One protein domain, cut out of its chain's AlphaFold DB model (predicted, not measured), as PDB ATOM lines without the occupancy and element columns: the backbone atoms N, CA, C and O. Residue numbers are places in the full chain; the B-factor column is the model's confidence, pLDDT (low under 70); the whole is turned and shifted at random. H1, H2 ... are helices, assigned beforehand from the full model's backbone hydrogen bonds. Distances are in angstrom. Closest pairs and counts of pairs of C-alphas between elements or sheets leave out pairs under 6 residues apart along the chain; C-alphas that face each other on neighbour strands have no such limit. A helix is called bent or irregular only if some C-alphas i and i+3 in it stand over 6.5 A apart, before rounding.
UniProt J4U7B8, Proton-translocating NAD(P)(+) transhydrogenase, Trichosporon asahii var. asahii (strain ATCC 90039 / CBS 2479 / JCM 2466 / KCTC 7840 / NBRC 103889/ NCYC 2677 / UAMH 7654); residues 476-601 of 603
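Overview. This is residues 476 to 601 of the 603 residues of the protein "Proton-translocating NAD(P)(+) transhydrogenase" of Trichosporon asahii var. asahii (strain ATCC 90039 / CBS 2479 / JCM 2466 / KCTC 7840 / NBRC 103889/ NCYC 2677 / UAMH 7654) (UniProt J4U7B8). Two helical layers make a loose V: H1 and H2, one after the other nearly in line, lie beside the long H3, while H4 and H5 form a hairpin across from them. The layers come together near the end where H5 meets H1 and open toward the end with H2, and the short last helix H6 folds back along H5 into the gap at the narrow end. The printed part has 126 residues with six named helices, in the order H1 to H6, and no named strand, and its class is all helix. It is only just loose, close to compact, with a radius of gyration of the C-alphas of 17.1 A, and elongated, spanning 52 by 33 by 21 A.

Along the chain. H1, residues 477 to 491, starts with C-alpha 477 at (-33.795, -0.236, 2.029) and is 21.3 A long; it is irregular, with C-alphas 478 and 481 7.4 A apart. H2, residues 494 to 499, is short. H3, residues 511 to 536, is the longest at 36.8 A, beginning at C-alpha 511 (-17.316, 18.235, -27.657). H4, residues 548 to 568, measures 31.9 A, and H5, residues 571 to 593, 34.6 A. H6, residues 595 to 601, ends with C-alpha 601 at (-21.783, -6.891, -7.146); it too is irregular, with C-alphas 596 and 599 7.5 A apart.

Arrangement. H1 touches H3, residues 523 to 535 alone, opposite ways at a shallow tilt of 26 degrees; the closest C-alphas, of Ala 489 and Gly 527, are 4.2 A apart. H2 and H3 form a hairpin at a steep tilt of 44 degrees, with the C-alphas of Gly 495 and Ala 516 closest at 4.2 A. H3 and H4 are apart. H4 and H5 form a hairpin at a shallow tilt of 20 degrees, closest at the C-alphas of Ala 565 and Leu 573, 5.8 A. H5 is the hub and also touches H1, closest at the C-alphas of Leu 479 and Leu 592, 6.9 A. H5 and H6 form a hairpin, closest at the C-alphas of Ala 588 and Val 601, 4.9 A. H6 is close to but not clearly touching H4, with the C-alphas of Ala 548 and Leu 599 6.3 A apart. Every O i to N i+4 pair is within hydrogen-bond range in H2, against 9 of 11 in H1, 19 of 22 in H3, 14 of 17 in H4, 17 of 19 in H5 and 0 of 3 in H6, where 2 of 4 O i to N i+3 pairs are within range.

Size, cuts and confidence. The C-alphas farthest apart, of Gly 503 and Gly 542, are 52.7 A apart. The printed part has no cut. The links H2 to H3 and H3 to H4 are long, and residues 540 to 545 stand free. Mean pLDDT of the printed part is 81.8, with residue 503 and residues 594 to 601 under 70.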
ATOM      1  N   ALA A 476     -32.944  -4.128  -0.726       81.44
ATOM      2  CA  ALA A 476     -33.115  -3.833   0.693       81.44
ATOM      3  C   ALA A 476     -32.987  -2.312   0.952       81.44
ATOM      4  O   ALA A 476     -32.039  -1.705   0.447       81.44
ATOM      5  N   PRO A 477     -33.836  -1.687   1.797       84.69
ATOM      6  CA  PRO A 477     -33.795  -0.236   2.029       84.69
ATOM      7  C   PRO A 477     -32.434   0.300   2.497       84.69
ATOM      8  O   PRO A 477     -32.045   1.416   2.160       84.69
ATOM      9  N   ALA A 478     -31.672  -0.517   3.233       81.94
ATOM     10  CA  ALA A 478     -30.321  -0.182   3.685       81.94
ATOM     11  C   ALA A 478     -29.297  -0.057   2.536       81.94
ATOM     12  O   ALA A 478     -28.259   0.579   2.706       81.94
ATOM     13  N   LEU A 479     -29.587  -0.642   1.370       86.31
ATOM     14  CA  LEU A 479     -28.716  -0.675   0.195       86.31
ATOM     15  C   LEU A 479     -29.128   0.332  -0.890       86.31
ATOM     16  O   LEU A 479     -28.526   0.340  -1.959       86.31
ATOM     17  N   HIS A 480     -30.085   1.232  -0.628       89.31
ATOM     18  CA  HIS A 480     -30.470   2.270  -1.593       89.31
ATOM     19  C   HIS A 480     -29.304   3.196  -1.975       89.31
ATOM     20  O   HIS A 480     -29.170   3.566  -3.139       89.31
ATOM     21  N   SER A 481     -28.425   3.544  -1.031       89.12
ATOM     22  CA  SER A 481     -27.252   4.376  -1.331       89.12
ATOM     23  C   SER A 481     -26.214   3.656  -2.211       89.12
ATOM     24  O   SER A 481     -25.819   4.225  -3.230       89.12
ATOM     25  N   PRO A 482     -25.824   2.397  -1.916       88.38
ATOM     26  CA  PRO A 482     -25.081   1.558  -2.858       88.38
ATOM     27  C   PRO A 482     -25.761   1.383  -4.222       88.38
ATOM     28  O   PRO A 482     -25.090   1.478  -5.245       88.38
ATOM     29  N   LEU A 483     -27.084   1.186  -4.260       89.69
ATOM     30  CA  LEU A 483     -27.847   1.073  -5.505       89.69
ATOM     31  C   LEU A 483     -27.703   2.333  -6.365       89.69
ATOM     32  O   LEU A 483     -27.406   2.215  -7.550       89.69
ATOM     33  N   MET A 484     -27.844   3.522  -5.768       90.88
ATOM     34  CA  MET A 484     -27.628   4.798  -6.464       90.88
ATOM     35  C   MET A 484     -26.207   4.900  -7.037       90.88
ATOM     36  O   MET A 484     -26.012   5.364  -8.160       90.88
ATOM     37  N   SER A 485     -25.207   4.434  -6.285       89.62
ATOM     38  CA  SER A 485     -23.812   4.411  -6.732       89.62
ATOM     39  C   SER A 485     -23.599   3.466  -7.926       89.62
ATOM     40  O   SER A 485     -22.959   3.857  -8.902       89.62
ATOM     41  N   VAL A 486     -24.192   2.266  -7.908       88.12
ATOM     42  CA  VAL A 486     -24.138   1.315  -9.035       88.12
ATOM     43  C   VAL A 486     -24.856   1.862 -10.262       88.12
ATOM     44  O   VAL A 486     -24.324   1.774 -11.366       88.12
ATOM     45  N   THR A 487     -26.034   2.471 -10.104       90.50
ATOM     46  CA  THR A 487     -26.749   3.066 -11.242       90.50
ATOM     47  C   THR A 487     -25.970   4.222 -11.865       90.50
ATOM     48  O   THR A 487     -25.970   4.355 -13.087       90.50
ATOM     49  N   ASN A 488     -25.241   5.003 -11.062       89.12
ATOM     50  CA  ASN A 488     -24.344   6.041 -11.572       89.12
ATOM     51  C   ASN A 488     -23.155   5.430 -12.330       89.12
ATOM     52  O   ASN A 488     -22.842   5.891 -13.425       89.12
ATOM     53  N   ALA A 489     -22.558   4.350 -11.814       87.44
ATOM     54  CA  ALA A 489     -21.485   3.631 -12.505       87.44
ATOM     55  C   ALA A 489     -21.937   3.091 -13.873       87.44
ATOM     56  O   ALA A 489     -21.257   3.278 -14.881       87.44
ATOM     57  N   LEU A 490     -23.123   2.477 -13.922       86.56
ATOM     58  CA  LEU A 490     -23.709   1.936 -15.152       86.56
ATOM     59  C   LEU A 490     -24.136   3.030 -16.138       86.56
ATOM     60  O   LEU A 490     -24.057   2.822 -17.347       86.56
ATOM     61  N   SER A 491     -24.537   4.211 -15.655       85.62
ATOM     62  CA  SER A 491     -24.866   5.345 -16.530       85.62
ATOM     63  C   SER A 491     -23.669   5.826 -17.364       85.62
ATOM     64  O   SER A 491     -23.861   6.363 -18.455       85.62
ATOM     65  N   GLY A 492     -22.438   5.513 -16.935       82.38
ATOM     66  CA  GLY A 492     -21.213   5.751 -17.702       82.38
ATOM     67  C   GLY A 492     -21.141   5.007 -19.045       82.38
ATOM     68  O   GLY A 492     -20.318   5.342 -19.897       82.38
ATOM     69  N   LEU A 493     -22.041   4.045 -19.301       82.00
ATOM     70  CA  LEU A 493     -22.194   3.394 -20.610       82.00
ATOM     71  C   LEU A 493     -22.605   4.363 -21.731       82.00
ATOM     72  O   LEU A 493     -22.450   4.025 -22.905       82.00
ATOM     73  N   VAL A 494     -23.039   5.589 -21.409       80.19
ATOM     74  CA  VAL A 494     -23.173   6.684 -22.390       80.19
ATOM     75  C   VAL A 494     -21.860   6.911 -23.158       80.19
ATOM     76  O   VAL A 494     -21.888   7.219 -24.352       80.19
ATOM     77  N   GLY A 495     -20.710   6.652 -22.522       75.06
ATOM     78  CA  GLY A 495     -19.397   6.670 -23.164       75.06
ATOM     79  C   GLY A 495     -19.279   5.740 -24.377       75.06
ATOM     80  O   GLY A 495     -18.591   6.094 -25.332       75.06
ATOM     81  N   VAL A 496     -20.008   4.613 -24.421       78.38
ATOM     82  CA  VAL A 496     -20.019   3.682 -25.570       78.38
ATOM     83  C   VAL A 496     -20.586   4.351 -26.821       78.38
ATOM     84  O   VAL A 496     -19.995   4.247 -27.894       78.38
ATOM     85  N   GLY A 497     -21.690   5.095 -26.696       76.88
ATOM     86  CA  GLY A 497     -22.246   5.866 -27.815       76.88
ATOM     87  C   GLY A 497     -21.276   6.942 -28.312       76.88
ATOM     88  O   GLY A 497     -21.189   7.215 -29.507       76.88
ATOM     89  N   GLY A 498     -20.484   7.499 -27.399       76.44
ATOM     90  CA  GLY A 498     -19.425   8.439 -27.727       76.44
ATOM     91  C   GLY A 498     -18.198   7.812 -28.399       76.44
ATOM     92  O   GLY A 498     -17.609   8.454 -29.267       76.44
ATOM     93  N   LEU A 499     -17.851   6.556 -28.083       75.69
ATOM     94  CA  LEU A 499     -16.809   5.791 -28.784       75.69
ATOM     95  C   LEU A 499     -17.175   5.561 -30.257       75.69
ATOM     96  O   LEU A 499     -16.322   5.719 -31.125       75.69
ATOM     97  N   PHE A 500     -18.450   5.290 -30.563       77.19
ATOM     98  CA  PHE A 500     -18.933   5.212 -31.952       77.19
ATOM     99  C   PHE A 500     -18.832   6.548 -32.707       77.19
ATOM    100  O   PHE A 500     -18.795   6.557 -33.935       77.19
ATOM    101  N   ALA A 501     -18.759   7.672 -31.992       76.12
ATOM    102  CA  ALA A 501     -18.571   9.003 -32.562       76.12
ATOM    103  C   ALA A 501     -17.090   9.447 -32.622       76.12
ATOM    104  O   ALA A 501     -16.809  10.580 -33.032       76.12
ATOM    105  N   MET A 502     -16.129   8.608 -32.204       79.44
ATOM    106  CA  MET A 502     -14.697   8.938 -32.229       79.44
ATOM    107  C   MET A 502     -14.089   8.772 -33.629       79.44
ATOM    108  O   MET A 502     -14.153   7.713 -34.240       79.44
ATOM    109  N   GLY A 503     -13.470   9.844 -34.135       69.94
ATOM    110  CA  GLY A 503     -13.016   9.976 -35.527       69.94
ATOM    111  C   GLY A 503     -11.541   9.647 -35.801       69.94
ATOM    112  O   GLY A 503     -10.964  10.238 -36.706       69.94
ATOM    113  N   GLY A 504     -10.909   8.762 -35.021       70.12
ATOM    114  CA  GLY A 504      -9.585   8.191 -35.340       70.12
ATOM    115  C   GLY A 504      -8.332   9.006 -34.968       70.12
ATOM    116  O   GLY A 504      -7.222   8.541 -35.215       70.12
ATOM    117  N   GLY A 505      -8.461  10.192 -34.365       76.81
ATOM    118  CA  GLY A 505      -7.321  10.950 -33.822       76.81
ATOM    119  C   GLY A 505      -6.889  10.481 -32.423       76.81
ATOM    120  O   GLY A 505      -7.678   9.885 -31.698       76.81
ATOM    121  N   MET A 506      -5.656  10.807 -32.004       77.31
ATOM    122  CA  MET A 506      -5.143  10.460 -30.660       77.31
ATOM    123  C   MET A 506      -5.821  11.227 -29.510       77.31
ATOM    124  O   MET A 506      -5.720  10.818 -28.359       77.31
ATOM    125  N   MET A 507      -6.489  12.346 -29.807       79.44
ATOM    126  CA  MET A 507      -7.167  13.197 -28.823       79.44
ATOM    127  C   MET A 507      -8.607  13.491 -29.267       79.44
ATOM    128  O   MET A 507      -8.816  13.676 -30.472       79.44
ATOM    129  N   PRO A 508      -9.576  13.607 -28.332       78.44
ATOM    130  CA  PRO A 508     -10.947  14.008 -28.641       78.44
ATOM    131  C   PRO A 508     -10.972  15.393 -29.298       78.44
ATOM    132  O   PRO A 508     -10.522  16.373 -28.704       78.44
ATOM    133  N   GLN A 509     -11.492  15.481 -30.520       80.81
ATOM    134  CA  GLN A 509     -11.529  16.729 -31.295       80.81
ATOM    135  C   GLN A 509     -12.878  17.442 -31.194       80.81
ATOM    136  O   GLN A 509     -12.968  18.645 -31.423       80.81
ATOM    137  N   THR A 510     -13.943  16.714 -30.854       81.94
ATOM    138  CA  THR A 510     -15.294  17.270 -30.748       81.94
ATOM    139  C   THR A 510     -15.796  17.236 -29.310       81.94
ATOM    140  O   THR A 510     -15.408  16.387 -28.507       81.94
ATOM    141  N   PHE A 511     -16.696  18.163 -28.980       80.88
ATOM    142  CA  PHE A 511     -17.316  18.235 -27.657       80.88
ATOM    143  C   PHE A 511     -17.982  16.908 -27.220       80.88
ATOM    144  O   PHE A 511     -17.739  16.479 -26.091       80.88
ATOM    145  N   PRO A 512     -18.713  16.173 -28.090       79.12
ATOM    146  CA  PRO A 512     -19.228  14.844 -27.748       79.12
ATOM    147  C   PRO A 512     -18.139  13.805 -27.441       79.12
ATOM    148  O   PRO A 512     -18.316  13.000 -26.533       79.12
ATOM    149  N   GLN A 513     -16.999  13.833 -28.143       82.44
ATOM    150  CA  GLN A 513     -15.880  12.916 -27.875       82.44
ATOM    151  C   GLN A 513     -15.214  13.216 -26.523       82.44
ATOM    152  O   GLN A 513     -14.781  12.295 -25.833       82.44
ATOM    153  N   TRP A 514     -15.163  14.491 -26.120       81.19
ATOM    154  CA  TRP A 514     -14.681  14.900 -24.798       81.19
ATOM    155  C   TRP A 514     -15.589  14.400 -23.673       81.19
ATOM    156  O   TRP A 514     -15.099  13.832 -22.699       81.19
ATOM    157  N   LEU A 515     -16.907  14.556 -23.822       76.94
ATOM    158  CA  LEU A 515     -17.879  14.035 -22.857       76.94
ATOM    159  C   LEU A 515     -17.834  12.504 -22.765       76.94
ATOM    160  O   LEU A 515     -17.924  11.953 -21.671       76.94
ATOM    161  N   ALA A 516     -17.634  11.824 -23.895       78.19
ATOM    162  CA  ALA A 516     -17.474  10.375 -23.942       78.19
ATOM    163  C   ALA A 516     -16.251   9.896 -23.152       78.19
ATOM    164  O   ALA A 516     -16.364   9.007 -22.311       78.19
ATOM    165  N   ALA A 517     -15.089  10.511 -23.392       78.19
ATOM    166  CA  ALA A 517     -13.850  10.177 -22.694       78.19
ATOM    167  C   ALA A 517     -13.930  10.486 -21.187       78.19
ATOM    168  O   ALA A 517     -13.443   9.706 -20.365       78.19
ATOM    169  N   ALA A 518     -14.581  11.593 -20.815       78.81
ATOM    170  CA  ALA A 518     -14.805  11.952 -19.418       78.81
ATOM    171  C   ALA A 518     -15.711  10.934 -18.707       78.81
ATOM    172  O   ALA A 518     -15.319  10.398 -17.675       78.81
ATOM    173  N   SER A 519     -16.860  10.583 -19.289       79.38
ATOM    174  CA  SER A 519     -17.821   9.653 -18.673       79.38
ATOM    175  C   SER A 519     -17.231   8.254 -18.427       79.38
ATOM    176  O   SER A 519     -17.449   7.658 -17.370       79.38
ATOM    177  N   LEU A 520     -16.380   7.758 -19.338       75.19
ATOM    178  CA  LEU A 520     -15.680   6.477 -19.160       75.19
ATOM    179  C   LEU A 520     -14.722   6.471 -17.957       75.19
ATOM    180  O   LEU A 520     -14.470   5.413 -17.385       75.19
ATOM    181  N   THR A 521     -14.179   7.629 -17.568       72.81
ATOM    182  CA  THR A 521     -13.196   7.738 -16.479       72.81
ATOM    183  C   THR A 521     -13.818   8.173 -15.158       72.81
ATOM    184  O   THR A 521     -13.454   7.634 -14.116       72.81
ATOM    185  N   THR A 522     -14.767   9.106 -15.159       77.06
ATOM    186  CA  THR A 522     -15.368   9.621 -13.921       77.06
ATOM    187  C   THR A 522     -16.497   8.740 -13.416       77.06
ATOM    188  O   THR A 522     -16.531   8.421 -12.226       77.06
ATOM    189  N   ASP A 523     -17.391   8.310 -14.307       82.50
ATOM    190  CA  ASP A 523     -18.642   7.667 -13.904       82.50
ATOM    191  C   ASP A 523     -18.413   6.178 -13.663       82.50
ATOM    192  O   ASP A 523     -18.743   5.673 -12.593       82.50
ATOM    193  N   ILE A 524     -17.752   5.491 -14.604       83.44
ATOM    194  CA  ILE A 524     -17.477   4.052 -14.490       83.44
ATOM    195  C   ILE A 524     -16.485   3.783 -13.347       83.44
ATOM    196  O   ILE A 524     -16.840   3.134 -12.363       83.44
ATOM    197  N   PHE A 525     -15.252   4.302 -13.418       82.69
ATOM    198  CA  PHE A 525     -14.246   4.020 -12.381       82.69
ATOM    199  C   PHE A 525     -14.620   4.619 -11.021       82.69
ATOM    200  O   PHE A 525     -14.493   3.941  -9.997       82.69
ATOM    201  N   GLY A 526     -15.093   5.870 -10.987       83.25
ATOM    202  CA  GLY A 526     -15.504   6.525  -9.745       83.25
ATOM    203  C   GLY A 526     -16.708   5.837  -9.102       83.25
ATOM    204  O   GLY A 526     -16.690   5.560  -7.900       83.25
ATOM    205  N   GLY A 527     -17.716   5.489  -9.905       85.00
ATOM    206  CA  GLY A 527     -18.922   4.804  -9.449       85.00
ATOM    207  C   GLY A 527     -18.639   3.415  -8.879       85.00
ATOM    208  O   GLY A 527     -19.099   3.109  -7.776       85.00
ATOM    209  N   PHE A 528     -17.831   2.584  -9.546       86.69
ATOM    210  CA  PHE A 528     -17.477   1.259  -9.014       86.69
ATOM    211  C   PHE A 528     -16.578   1.338  -7.769       86.69
ATOM    212  O   PHE A 528     -16.765   0.563  -6.828       86.69
ATOM    213  N   LEU A 529     -15.662   2.312  -7.689       87.56
ATOM    214  CA  LEU A 529     -14.809   2.500  -6.508       87.56
ATOM    215  C   LEU A 529     -15.615   2.903  -5.264       87.56
ATOM    216  O   LEU A 529     -15.384   2.372  -4.173       87.56
ATOM    217  N   ILE A 530     -16.551   3.842  -5.418       86.56
ATOM    218  CA  ILE A 530     -17.426   4.285  -4.325       86.56
ATOM    219  C   ILE A 530     -18.362   3.151  -3.920       86.56
ATOM    220  O   ILE A 530     -18.474   2.865  -2.729       86.56
ATOM    221  N   THR A 531     -18.950   2.455  -4.895       87.75
ATOM    222  CA  THR A 531     -19.803   1.288  -4.642       87.75
ATOM    223  C   THR A 531     -19.072   0.262  -3.784       87.75
ATOM    224  O   THR A 531     -19.589  -0.132  -2.741       87.75
ATOM    225  N   LYS A 532     -17.842  -0.116  -4.154       85.31
ATOM    226  CA  LYS A 532     -17.039  -1.071  -3.384       85.31
ATOM    227  C   LYS A 532     -16.825  -0.611  -1.941       85.31
ATOM    228  O   LYS A 532     -17.091  -1.369  -1.016       85.31
ATOM    229  N   ARG A 533     -16.421   0.647  -1.734       86.44
ATOM    230  CA  ARG A 533     -16.233   1.207  -0.383       86.44
ATOM    231  C   ARG A 533     -17.518   1.186   0.439       86.44
ATOM    232  O   ARG A 533     -17.466   0.905   1.630       86.44
ATOM    233  N   MET A 534     -18.656   1.492  -0.181       85.56
ATOM    234  CA  MET A 534     -19.954   1.461   0.491       85.56
ATOM    235  C   MET A 534     -20.363   0.037   0.870       85.56
ATOM    236  O   MET A 534     -20.909  -0.157   1.951       85.56
ATOM    237  N   LEU A 535     -20.087  -0.950   0.015       83.94
ATOM    238  CA  LEU A 535     -20.379  -2.358   0.290       83.94
ATOM    239  C   LEU A 535     -19.452  -2.948   1.361       83.94
ATOM    240  O   LEU A 535     -19.921  -3.683   2.226       83.94
ATOM    241  N   ASP A 536     -18.175  -2.561   1.377       83.56
ATOM    242  CA  ASP A 536     -17.207  -2.994   2.392       83.56
ATOM    243  C   ASP A 536     -17.613  -2.563   3.818       83.56
ATOM    244  O   ASP A 536     -17.288  -3.256   4.781       83.56
ATOM    245  N   LEU A 537     -18.382  -1.473   3.973       84.38
ATOM    246  CA  LEU A 537     -18.923  -1.026   5.270       84.38
ATOM    247  C   LEU A 537     -19.962  -1.988   5.866       84.38
ATOM    248  O   LEU A 537     -20.237  -1.916   7.063       84.38
ATOM    249  N   PHE A 538     -20.546  -2.873   5.056       82.12
ATOM    250  CA  PHE A 538     -21.515  -3.868   5.519       82.12
ATOM    251  C   PHE A 538     -20.869  -5.181   5.984       82.12
ATOM    252  O   PHE A 538     -21.587  -6.035   6.511       82.12
ATOM    253  N   ARG A 539     -19.543  -5.337   5.826       79.19
ATOM    254  CA  ARG A 539     -18.790  -6.515   6.285       79.19
ATOM    255  C   ARG A 539     -18.628  -6.520   7.800       79.19
ATOM    256  O   ARG A 539     -18.275  -5.504   8.400       79.19
ATOM    257  N   ARG A 540     -18.841  -7.679   8.428       83.06
ATOM    258  CA  ARG A 540     -18.700  -7.852   9.880       83.06
ATOM    259  C   ARG A 540     -17.404  -8.600  10.212       83.06
ATOM    260  O   ARG A 540     -17.020  -9.498   9.470       83.06
ATOM    261  N   PRO A 541     -16.760  -8.330  11.365       77.56
ATOM    262  CA  PRO A 541     -15.514  -8.996  11.775       77.56
ATOM    263  C   PRO A 541     -15.589 -10.518  12.026       77.56
ATOM    264  O   PRO A 541     -14.603 -11.096  12.473       77.56
ATOM    265  N   GLY A 542     -16.737 -11.164  11.792       78.50
ATOM    266  CA  GLY A 542     -16.947 -12.607  11.965       78.50
ATOM    267  C   GLY A 542     -17.567 -13.304  10.750       78.50
ATOM    268  O   GLY A 542     -17.938 -14.470  10.861       78.50
ATOM    269  N   ASP A 543     -17.705 -12.605   9.620       80.44
ATOM    270  CA  ASP A 543     -18.169 -13.211   8.369       80.44
ATOM    271  C   ASP A 543     -17.069 -14.132   7.784       80.44
ATOM    272  O   ASP A 543     -15.877 -13.877   7.993       80.44
ATOM    273  N   PRO A 544     -17.430 -15.222   7.077       82.00
ATOM    274  CA  PRO A 544     -16.450 -16.112   6.456       82.00
ATOM    275  C   PRO A 544     -15.581 -15.364   5.428       82.00
ATOM    276  O   PRO A 544     -16.043 -14.398   4.818       82.00
ATOM    277  N   PRO A 545     -14.328 -15.804   5.198       79.56
ATOM    278  CA  PRO A 545     -13.445 -15.152   4.238       79.56
ATOM    279  C   PRO A 545     -14.036 -15.210   2.825       79.56
ATOM    280  O   PRO A 545     -14.414 -16.270   2.326       79.56
ATOM    281  N   GLU A 546     -14.090 -14.052   2.174       78.31
ATOM    282  CA  GLU A 546     -14.629 -13.886   0.826       78.31
ATOM    283  C   GLU A 546     -13.512 -13.939  -0.229       78.31
ATOM    284  O   GLU A 546     -12.465 -13.308  -0.079       78.31
ATOM    285  N   TYR A 547     -13.751 -14.634  -1.346       85.00
ATOM    286  CA  TYR A 547     -12.780 -14.801  -2.439       85.00
ATOM    287  C   TYR A 547     -13.210 -14.055  -3.712       85.00
ATOM    288  O   TYR A 547     -13.275 -14.631  -4.796       85.00
ATOM    289  N   ALA A 548     -13.500 -12.756  -3.586       80.75
ATOM    290  CA  ALA A 548     -13.964 -11.887  -4.680       80.75
ATOM    291  C   ALA A 548     -13.051 -11.902  -5.926       80.75
ATOM    292  O   ALA A 548     -13.512 -11.789  -7.058       80.75
ATOM    293  N   TRP A 549     -11.746 -12.121  -5.741       84.44
ATOM    294  CA  TRP A 549     -10.776 -12.194  -6.837       84.44
ATOM    295  C   TRP A 549     -11.049 -13.337  -7.834       84.44
ATOM    296  O   TRP A 549     -10.606 -13.251  -8.977       84.44
ATOM    297  N   LEU A 550     -11.801 -14.381  -7.453       88.38
ATOM    298  CA  LEU A 550     -12.162 -15.482  -8.356       88.38
ATOM    299  C   LEU A 550     -13.031 -15.022  -9.537       88.38
ATOM    300  O   LEU A 550     -12.954 -15.614 -10.612       88.38
ATOM    301  N   TYR A 551     -13.799 -13.939  -9.384       85.75
ATOM    302  CA  TYR A 551     -14.597 -13.368 -10.475       85.75
ATOM    303  C   TYR A 551     -13.743 -12.721 -11.581       85.75
ATOM    304  O   TYR A 551     -14.238 -12.502 -12.686       85.75
ATOM    305  N   ALA A 552     -12.437 -12.521 -11.358       88.62
ATOM    306  CA  ALA A 552     -11.513 -12.127 -12.422       88.62
ATOM    307  C   ALA A 552     -11.378 -13.207 -13.514       88.62
ATOM    308  O   ALA A 552     -11.093 -12.879 -14.663       88.62
ATOM    309  N   ILE A 553     -11.614 -14.484 -13.182       90.69
ATOM    310  CA  ILE A 553     -11.516 -15.609 -14.124       90.69
ATOM    311  C   ILE A 553     -12.585 -15.509 -15.229       90.69
ATOM    312  O   ILE A 553     -12.203 -15.425 -16.400       90.69
ATOM    313  N   PRO A 554     -13.904 -15.477 -14.927       90.25
ATOM    314  CA  PRO A 554     -14.918 -15.308 -15.965       90.25
ATOM    315  C   PRO A 554     -14.789 -13.963 -16.697       90.25
ATOM    316  O   PRO A 554     -15.013 -13.925 -17.903       90.25
ATOM    317  N   ALA A 555     -14.364 -12.888 -16.021       88.25
ATOM    318  CA  ALA A 555     -14.128 -11.593 -16.662       88.25
ATOM    319  C   ALA A 555     -13.000 -11.650 -17.710       88.25
ATOM    320  O   ALA A 555     -13.173 -11.173 -18.832       88.25
ATOM    321  N   ALA A 556     -11.867 -12.277 -17.379       91.69
ATOM    322  CA  ALA A 556     -10.740 -12.438 -18.295       91.69
ATOM    323  C   ALA A 556     -11.091 -13.341 -19.486       91.69
ATOM    324  O   ALA A 556     -10.757 -13.011 -20.623       91.69
ATOM    325  N   LEU A 557     -11.806 -14.447 -19.243       91.50
ATOM    326  CA  LEU A 557     -12.278 -15.344 -20.304       91.50
ATOM    327  C   LEU A 557     -13.242 -14.633 -21.259       91.50
ATOM    328  O   LEU A 557     -13.111 -14.757 -22.475       91.50
ATOM    329  N   PHE A 558     -14.179 -13.856 -20.717       90.44
ATOM    330  CA  PHE A 558     -15.126 -13.091 -21.518       90.44
ATOM    331  C   PHE A 558     -14.426 -12.007 -22.351       90.44
ATOM    332  O   PHE A 558     -14.669 -11.902 -23.552       90.44
ATOM    333  N   ALA A 559     -13.492 -11.257 -21.755       88.56
ATOM    334  CA  ALA A 559     -12.699 -10.255 -22.468       88.56
ATOM    335  C   ALA A 559     -11.836 -10.875 -23.580       88.56
ATOM    336  O   ALA A 559     -11.807 -10.355 -24.695       88.56
ATOM    337  N   ALA A 560     -11.185 -12.012 -23.313       89.94
ATOM    338  CA  ALA A 560     -10.414 -12.744 -24.316       89.94
ATOM    339  C   ALA A 560     -11.298 -13.212 -25.484       89.94
ATOM    340  O   ALA A 560     -10.904 -13.071 -26.639       89.94
ATOM    341  N   GLY A 561     -12.512 -13.694 -25.197       87.88
ATOM    342  CA  GLY A 561     -13.494 -14.068 -26.218       87.88
ATOM    343  C   GLY A 561     -13.925 -12.893 -27.102       87.88
ATOM    344  O   GLY A 561     -14.022 -13.048 -28.317       87.88
ATOM    345  N   LEU A 562     -14.119 -11.702 -26.524       86.31
ATOM    346  CA  LEU A 562     -14.452 -10.492 -27.287       86.31
ATOM    347  C   LEU A 562     -13.280  -9.981 -28.136       86.31
ATOM    348  O   LEU A 562     -13.489  -9.547 -29.267       86.31
ATOM    349  N   ILE A 563     -12.048 -10.057 -27.622       88.25
ATOM    350  CA  ILE A 563     -10.840  -9.714 -28.388       88.25
ATOM    351  C   ILE A 563     -10.671 -10.681 -29.560       88.25
ATOM    352  O   ILE A 563     -10.384 -10.251 -30.675       88.25
ATOM    353  N   TRP A 564     -10.889 -11.976 -29.326       86.81
ATOM    354  CA  TRP A 564     -10.843 -12.986 -30.375       86.81
ATOM    355  C   TRP A 564     -11.905 -12.729 -31.450       86.81
ATOM    356  O   TRP A 564     -11.568 -12.680 -32.628       86.81
ATOM    357  N   ALA A 565     -13.146 -12.440 -31.050       86.31
ATOM    358  CA  ALA A 565     -14.228 -12.069 -31.963       86.31
ATOM    359  C   ALA A 565     -13.903 -10.836 -32.818       86.31
ATOM    360  O   ALA A 565     -14.233 -10.786 -34.003       86.31
ATOM    361  N   TRP A 566     -13.245  -9.836 -32.226       83.25
ATOM    362  CA  TRP A 566     -12.787  -8.652 -32.948       83.25
ATOM    363  C   TRP A 566     -11.706  -8.991 -33.982       83.25
ATOM    364  O   TRP A 566     -11.754  -8.483 -35.101       83.25
ATOM    365  N   GLN A 567     -10.768  -9.879 -33.641       88.50
ATOM    366  CA  GLN A 567      -9.706 -10.316 -34.551       88.50
ATOM    367  C   GLN A 567     -10.224 -11.182 -35.705       88.50
ATOM    368  O   GLN A 567      -9.702 -11.088 -36.814       88.50
ATOM    369  N   THR A 568     -11.235 -12.020 -35.464       88.12
ATOM    370  CA  THR A 568     -11.804 -12.927 -36.475       88.12
ATOM    371  C   THR A 568     -12.955 -12.311 -37.273       88.12
ATOM    372  O   THR A 568     -13.342 -12.860 -38.302       88.12
ATOM    373  N   GLY A 569     -13.490 -11.164 -36.841       84.56
ATOM    374  CA  GLY A 569     -14.602 -10.478 -37.509       84.56
ATOM    375  C   GLY A 569     -15.958 -11.167 -37.321       84.56
ATOM    376  O   GLY A 569     -16.894 -10.918 -38.082       84.56
ATOM    377  N   GLU A 570     -16.089 -12.038 -36.319       85.25
ATOM    378  CA  GLU A 570     -17.321 -12.778 -36.051       85.25
ATOM    379  C   GLU A 570     -18.386 -11.891 -35.388       85.25
ATOM    380  O   GLU A 570     -18.494 -11.787 -34.164       85.25
ATOM    381  N   ALA A 571     -19.242 -11.284 -36.214       79.81
ATOM    382  CA  ALA A 571     -20.316 -10.397 -35.761       79.81
ATOM    383  C   ALA A 571     -21.276 -11.048 -34.742       79.81
ATOM    384  O   ALA A 571     -21.830 -10.362 -33.879       79.81
ATOM    385  N   GLY A 572     -21.460 -12.373 -34.810       83.56
ATOM    386  CA  GLY A 572     -22.293 -13.125 -33.867       83.56
ATOM    387  C   GLY A 572     -21.768 -13.075 -32.429       83.56
ATOM    388  O   GLY A 572     -22.553 -12.926 -31.494       83.56
ATOM    389  N   LEU A 573     -20.447 -13.108 -32.243       81.62
ATOM    390  CA  LEU A 573     -19.825 -13.028 -30.920       81.62
ATOM    391  C   LEU A 573     -19.889 -11.620 -30.334       81.62
ATOM    392  O   LEU A 573     -20.075 -11.469 -29.129       81.62
ATOM    393  N   THR A 574     -19.818 -10.581 -31.169       81.94
ATOM    394  CA  THR A 574     -20.049  -9.203 -30.716       81.94
ATOM    395  C   THR A 574     -21.482  -9.024 -30.200       81.94
ATOM    396  O   THR A 574     -21.689  -8.422 -29.147       81.94
ATOM    397  N   GLN A 575     -22.474  -9.609 -30.885       84.62
ATOM    398  CA  GLN A 575     -23.870  -9.602 -30.428       84.62
ATOM    399  C   GLN A 575     -24.072 -10.421 -29.147       84.62
ATOM    400  O   GLN A 575     -24.734  -9.952 -28.219       84.62
ATOM    401  N   ALA A 576     -23.449 -11.598 -29.044       85.12
ATOM    402  CA  ALA A 576     -23.437 -12.379 -27.807       85.12
ATOM    403  C   ALA A 576     -22.800 -11.595 -26.645       85.12
ATOM    404  O   ALA A 576     -23.282 -11.665 -25.514       85.12
ATOM    405  N   GLY A 577     -21.777 -10.787 -26.938       86.88
ATOM    406  CA  GLY A 577     -21.160  -9.850 -26.008       86.88
ATOM    407  C   GLY A 577     -22.160  -8.864 -25.406       86.88
ATOM    408  O   GLY A 577     -22.278  -8.783 -24.185       86.88
ATOM    409  N   TYR A 578     -22.941  -8.172 -26.243       85.94
ATOM    410  CA  TYR A 578     -23.976  -7.242 -25.769       85.94
ATOM    411  C   TYR A 578     -25.026  -7.925 -24.886       85.94
ATOM    412  O   TYR A 578     -25.433  -7.372 -23.859       85.94
ATOM    413  N   VAL A 579     -25.441  -9.138 -25.254       88.44
ATOM    414  CA  VAL A 579     -26.406  -9.926 -24.475       88.44
ATOM    415  C   VAL A 579     -25.828 -10.296 -23.107       88.44
ATOM    416  O   VAL A 579     -26.461 -10.038 -22.082       88.44
ATOM    417  N   ALA A 580     -24.610 -10.838 -23.067       88.38
ATOM    418  CA  ALA A 580     -23.944 -11.216 -21.824       88.38
ATOM    419  C   ALA A 580     -23.705 -10.005 -20.904       88.38
ATOM    420  O   ALA A 580     -24.042 -10.062 -19.722       88.38
ATOM    421  N   SER A 581     -23.218  -8.880 -21.440       88.25
ATOM    422  CA  SER A 581     -23.048  -7.637 -20.675       88.25
ATOM    423  C   SER A 581     -24.368  -7.121 -20.098       88.25
ATOM    424  O   SER A 581     -24.400  -6.670 -18.953       88.25
ATOM    425  N   THR A 582     -25.470  -7.234 -20.843       87.50
ATOM    426  CA  THR A 582     -26.807  -6.838 -20.369       87.50
ATOM    427  C   THR A 582     -27.246  -7.688 -19.176       87.50
ATOM    428  O   THR A 582     -27.680  -7.145 -18.158       87.50
ATOM    429  N   PHE A 583     -27.081  -9.011 -19.253       89.44
ATOM    430  CA  PHE A 583     -27.409  -9.904 -18.140       89.44
ATOM    431  C   PHE A 583     -26.526  -9.673 -16.913       89.44
ATOM    432  O   PHE A 583     -27.036  -9.722 -15.797       89.44
ATOM    433  N   LEU A 584     -25.241  -9.362 -17.096       88.44
ATOM    434  CA  LEU A 584     -24.343  -9.016 -15.990       88.44
ATOM    435  C   LEU A 584     -24.757  -7.706 -15.305       88.44
ATOM    436  O   LEU A 584     -24.765  -7.643 -14.078       88.44
ATOM    437  N   CYS A 585     -25.185  -6.689 -16.061       88.31
ATOM    438  CA  CYS A 585     -25.694  -5.437 -15.489       88.31
ATOM    439  C   CYS A 585     -26.990  -5.655 -14.689       88.31
ATOM    440  O   CYS A 585     -27.150  -5.114 -13.595       88.31
ATOM    441  N   ILE A 586     -27.905  -6.484 -15.204       87.81
ATOM    442  CA  ILE A 586     -29.116  -6.888 -14.471       87.81
ATOM    443  C   ILE A 586     -28.728  -7.681 -13.213       87.81
ATOM    444  O   ILE A 586     -29.252  -7.424 -12.129       87.81
ATOM    445  N   GLY A 587     -27.767  -8.599 -13.336       85.88
ATOM    446  CA  GLY A 587     -27.187  -9.369 -12.238       85.88
ATOM    447  C   GLY A 587     -26.644  -8.478 -11.121       85.88
ATOM    448  O   GLY A 587     -27.000  -8.676  -9.964       85.88
ATOM    449  N   ALA A 588     -25.885  -7.436 -11.466       84.44
ATOM    450  CA  ALA A 588     -25.340  -6.474 -10.510       84.44
ATOM    451  C   ALA A 588     -26.437  -5.752  -9.702       84.44
ATOM    452  O   ALA A 588     -26.312  -5.586  -8.491       84.44
ATOM    453  N   LEU A 589     -27.546  -5.371 -10.345       84.50
ATOM    454  CA  LEU A 589     -28.680  -4.737  -9.660       84.50
ATOM    455  C   LEU A 589     -29.457  -5.732  -8.792       84.50
ATOM    456  O   LEU A 589     -29.786  -5.444  -7.645       84.50
ATOM    457  N   THR A 590     -29.728  -6.928  -9.315       82.19
ATOM    458  CA  THR A 590     -30.459  -7.968  -8.572       82.19
ATOM    459  C   THR A 590     -29.655  -8.537  -7.400       82.19
ATOM    460  O   THR A 590     -30.242  -8.877  -6.375       82.19
ATOM    461  N   GLY A 591     -28.322  -8.572  -7.485       80.31
ATOM    462  CA  GLY A 591     -27.430  -9.003  -6.405       80.31
ATOM    463  C   GLY A 591     -27.468  -8.098  -5.166       80.31
ATOM    464  O   GLY A 591     -27.138  -8.548  -4.074       80.31
ATOM    465  N   LEU A 592     -27.957  -6.858  -5.298       78.12
ATOM    466  CA  LEU A 592     -28.197  -5.937  -4.177       78.12
ATOM    467  C   LEU A 592     -29.491  -6.249  -3.398       78.12
ATOM    468  O   LEU A 592     -29.771  -5.598  -2.392       78.12
ATOM    469  N   SER A 593     -30.294  -7.226  -3.832       72.62
ATOM    470  CA  SER A 593     -31.540  -7.605  -3.144       72.62
ATOM    471  C   SER A 593     -31.322  -8.398  -1.849       72.62
ATOM    472  O   SER A 593     -32.184  -8.380  -0.970       72.62
ATOM    473  N   ALA A 594     -30.162  -9.039  -1.680       64.50
ATOM    474  CA  ALA A 594     -29.822  -9.800  -0.481       64.50
ATOM    475  C   ALA A 594     -28.412  -9.455   0.017       64.50
ATOM    476  O   ALA A 594     -27.448  -9.471  -0.743       64.50
ATOM    477  N   GLN A 595     -28.270  -9.219   1.325       58.44
ATOM    478  CA  GLN A 595     -26.989  -8.865   1.956       58.44
ATOM    479  C   GLN A 595     -25.915  -9.968   1.817       58.44
ATOM    480  O   GLN A 595     -24.728  -9.685   1.899       58.44
ATOM    481  N   VAL A 596     -26.327 -11.212   1.549       56.62
ATOM    482  CA  VAL A 596     -25.443 -12.372   1.319       56.62
ATOM    483  C   VAL A 596     -24.867 -12.392  -0.110       56.62
ATOM    484  O   VAL A 596     -23.854 -13.033  -0.366       56.62
ATOM    485  N   SER A 597     -25.476 -11.663  -1.052       55.56
ATOM    486  CA  SER A 597     -25.111 -11.655  -2.479       55.56
ATOM    487  C   SER A 597     -24.227 -10.466  -2.886       55.56
ATOM    488  O   SER A 597     -23.889 -10.326  -4.061       55.56
ATOM    489  N   LEU A 598     -23.799  -9.642  -1.920       58.00
ATOM    490  CA  LEU A 598     -22.996  -8.427  -2.141       58.00
ATOM    491  C   LEU A 598     -21.648  -8.693  -2.837       58.00
ATOM    492  O   LEU A 598     -21.115  -7.822  -3.521       58.00
ATOM    493  N   LEU A 599     -21.141  -9.920  -2.717       52.91
ATOM    494  CA  LEU A 599     -19.899 -10.417  -3.315       52.91
ATOM    495  C   LEU A 599     -19.915 -10.414  -4.854       52.91
ATOM    496  O   LEU A 599     -18.887 -10.157  -5.475       52.91
ATOM    497  N   VAL A 600     -21.079 -10.671  -5.463       53.97
ATOM    498  CA  VAL A 600     -21.263 -10.705  -6.930       53.97
ATOM    499  C   VAL A 600     -21.287  -9.294  -7.525       53.97
ATOM    500  O   VAL A 600     -21.013  -9.117  -8.703       53.97
ATOM    501  N   VAL A 601     -21.628  -8.291  -6.715       55.00
ATOM    502  CA  VAL A 601     -21.783  -6.891  -7.146       55.00
ATOM    503  C   VAL A 601     -20.501  -6.085  -6.917       55.00
ATOM    504  O   VAL A 601     -20.239  -5.118  -7.627       55.00
TER     505      VAL A 601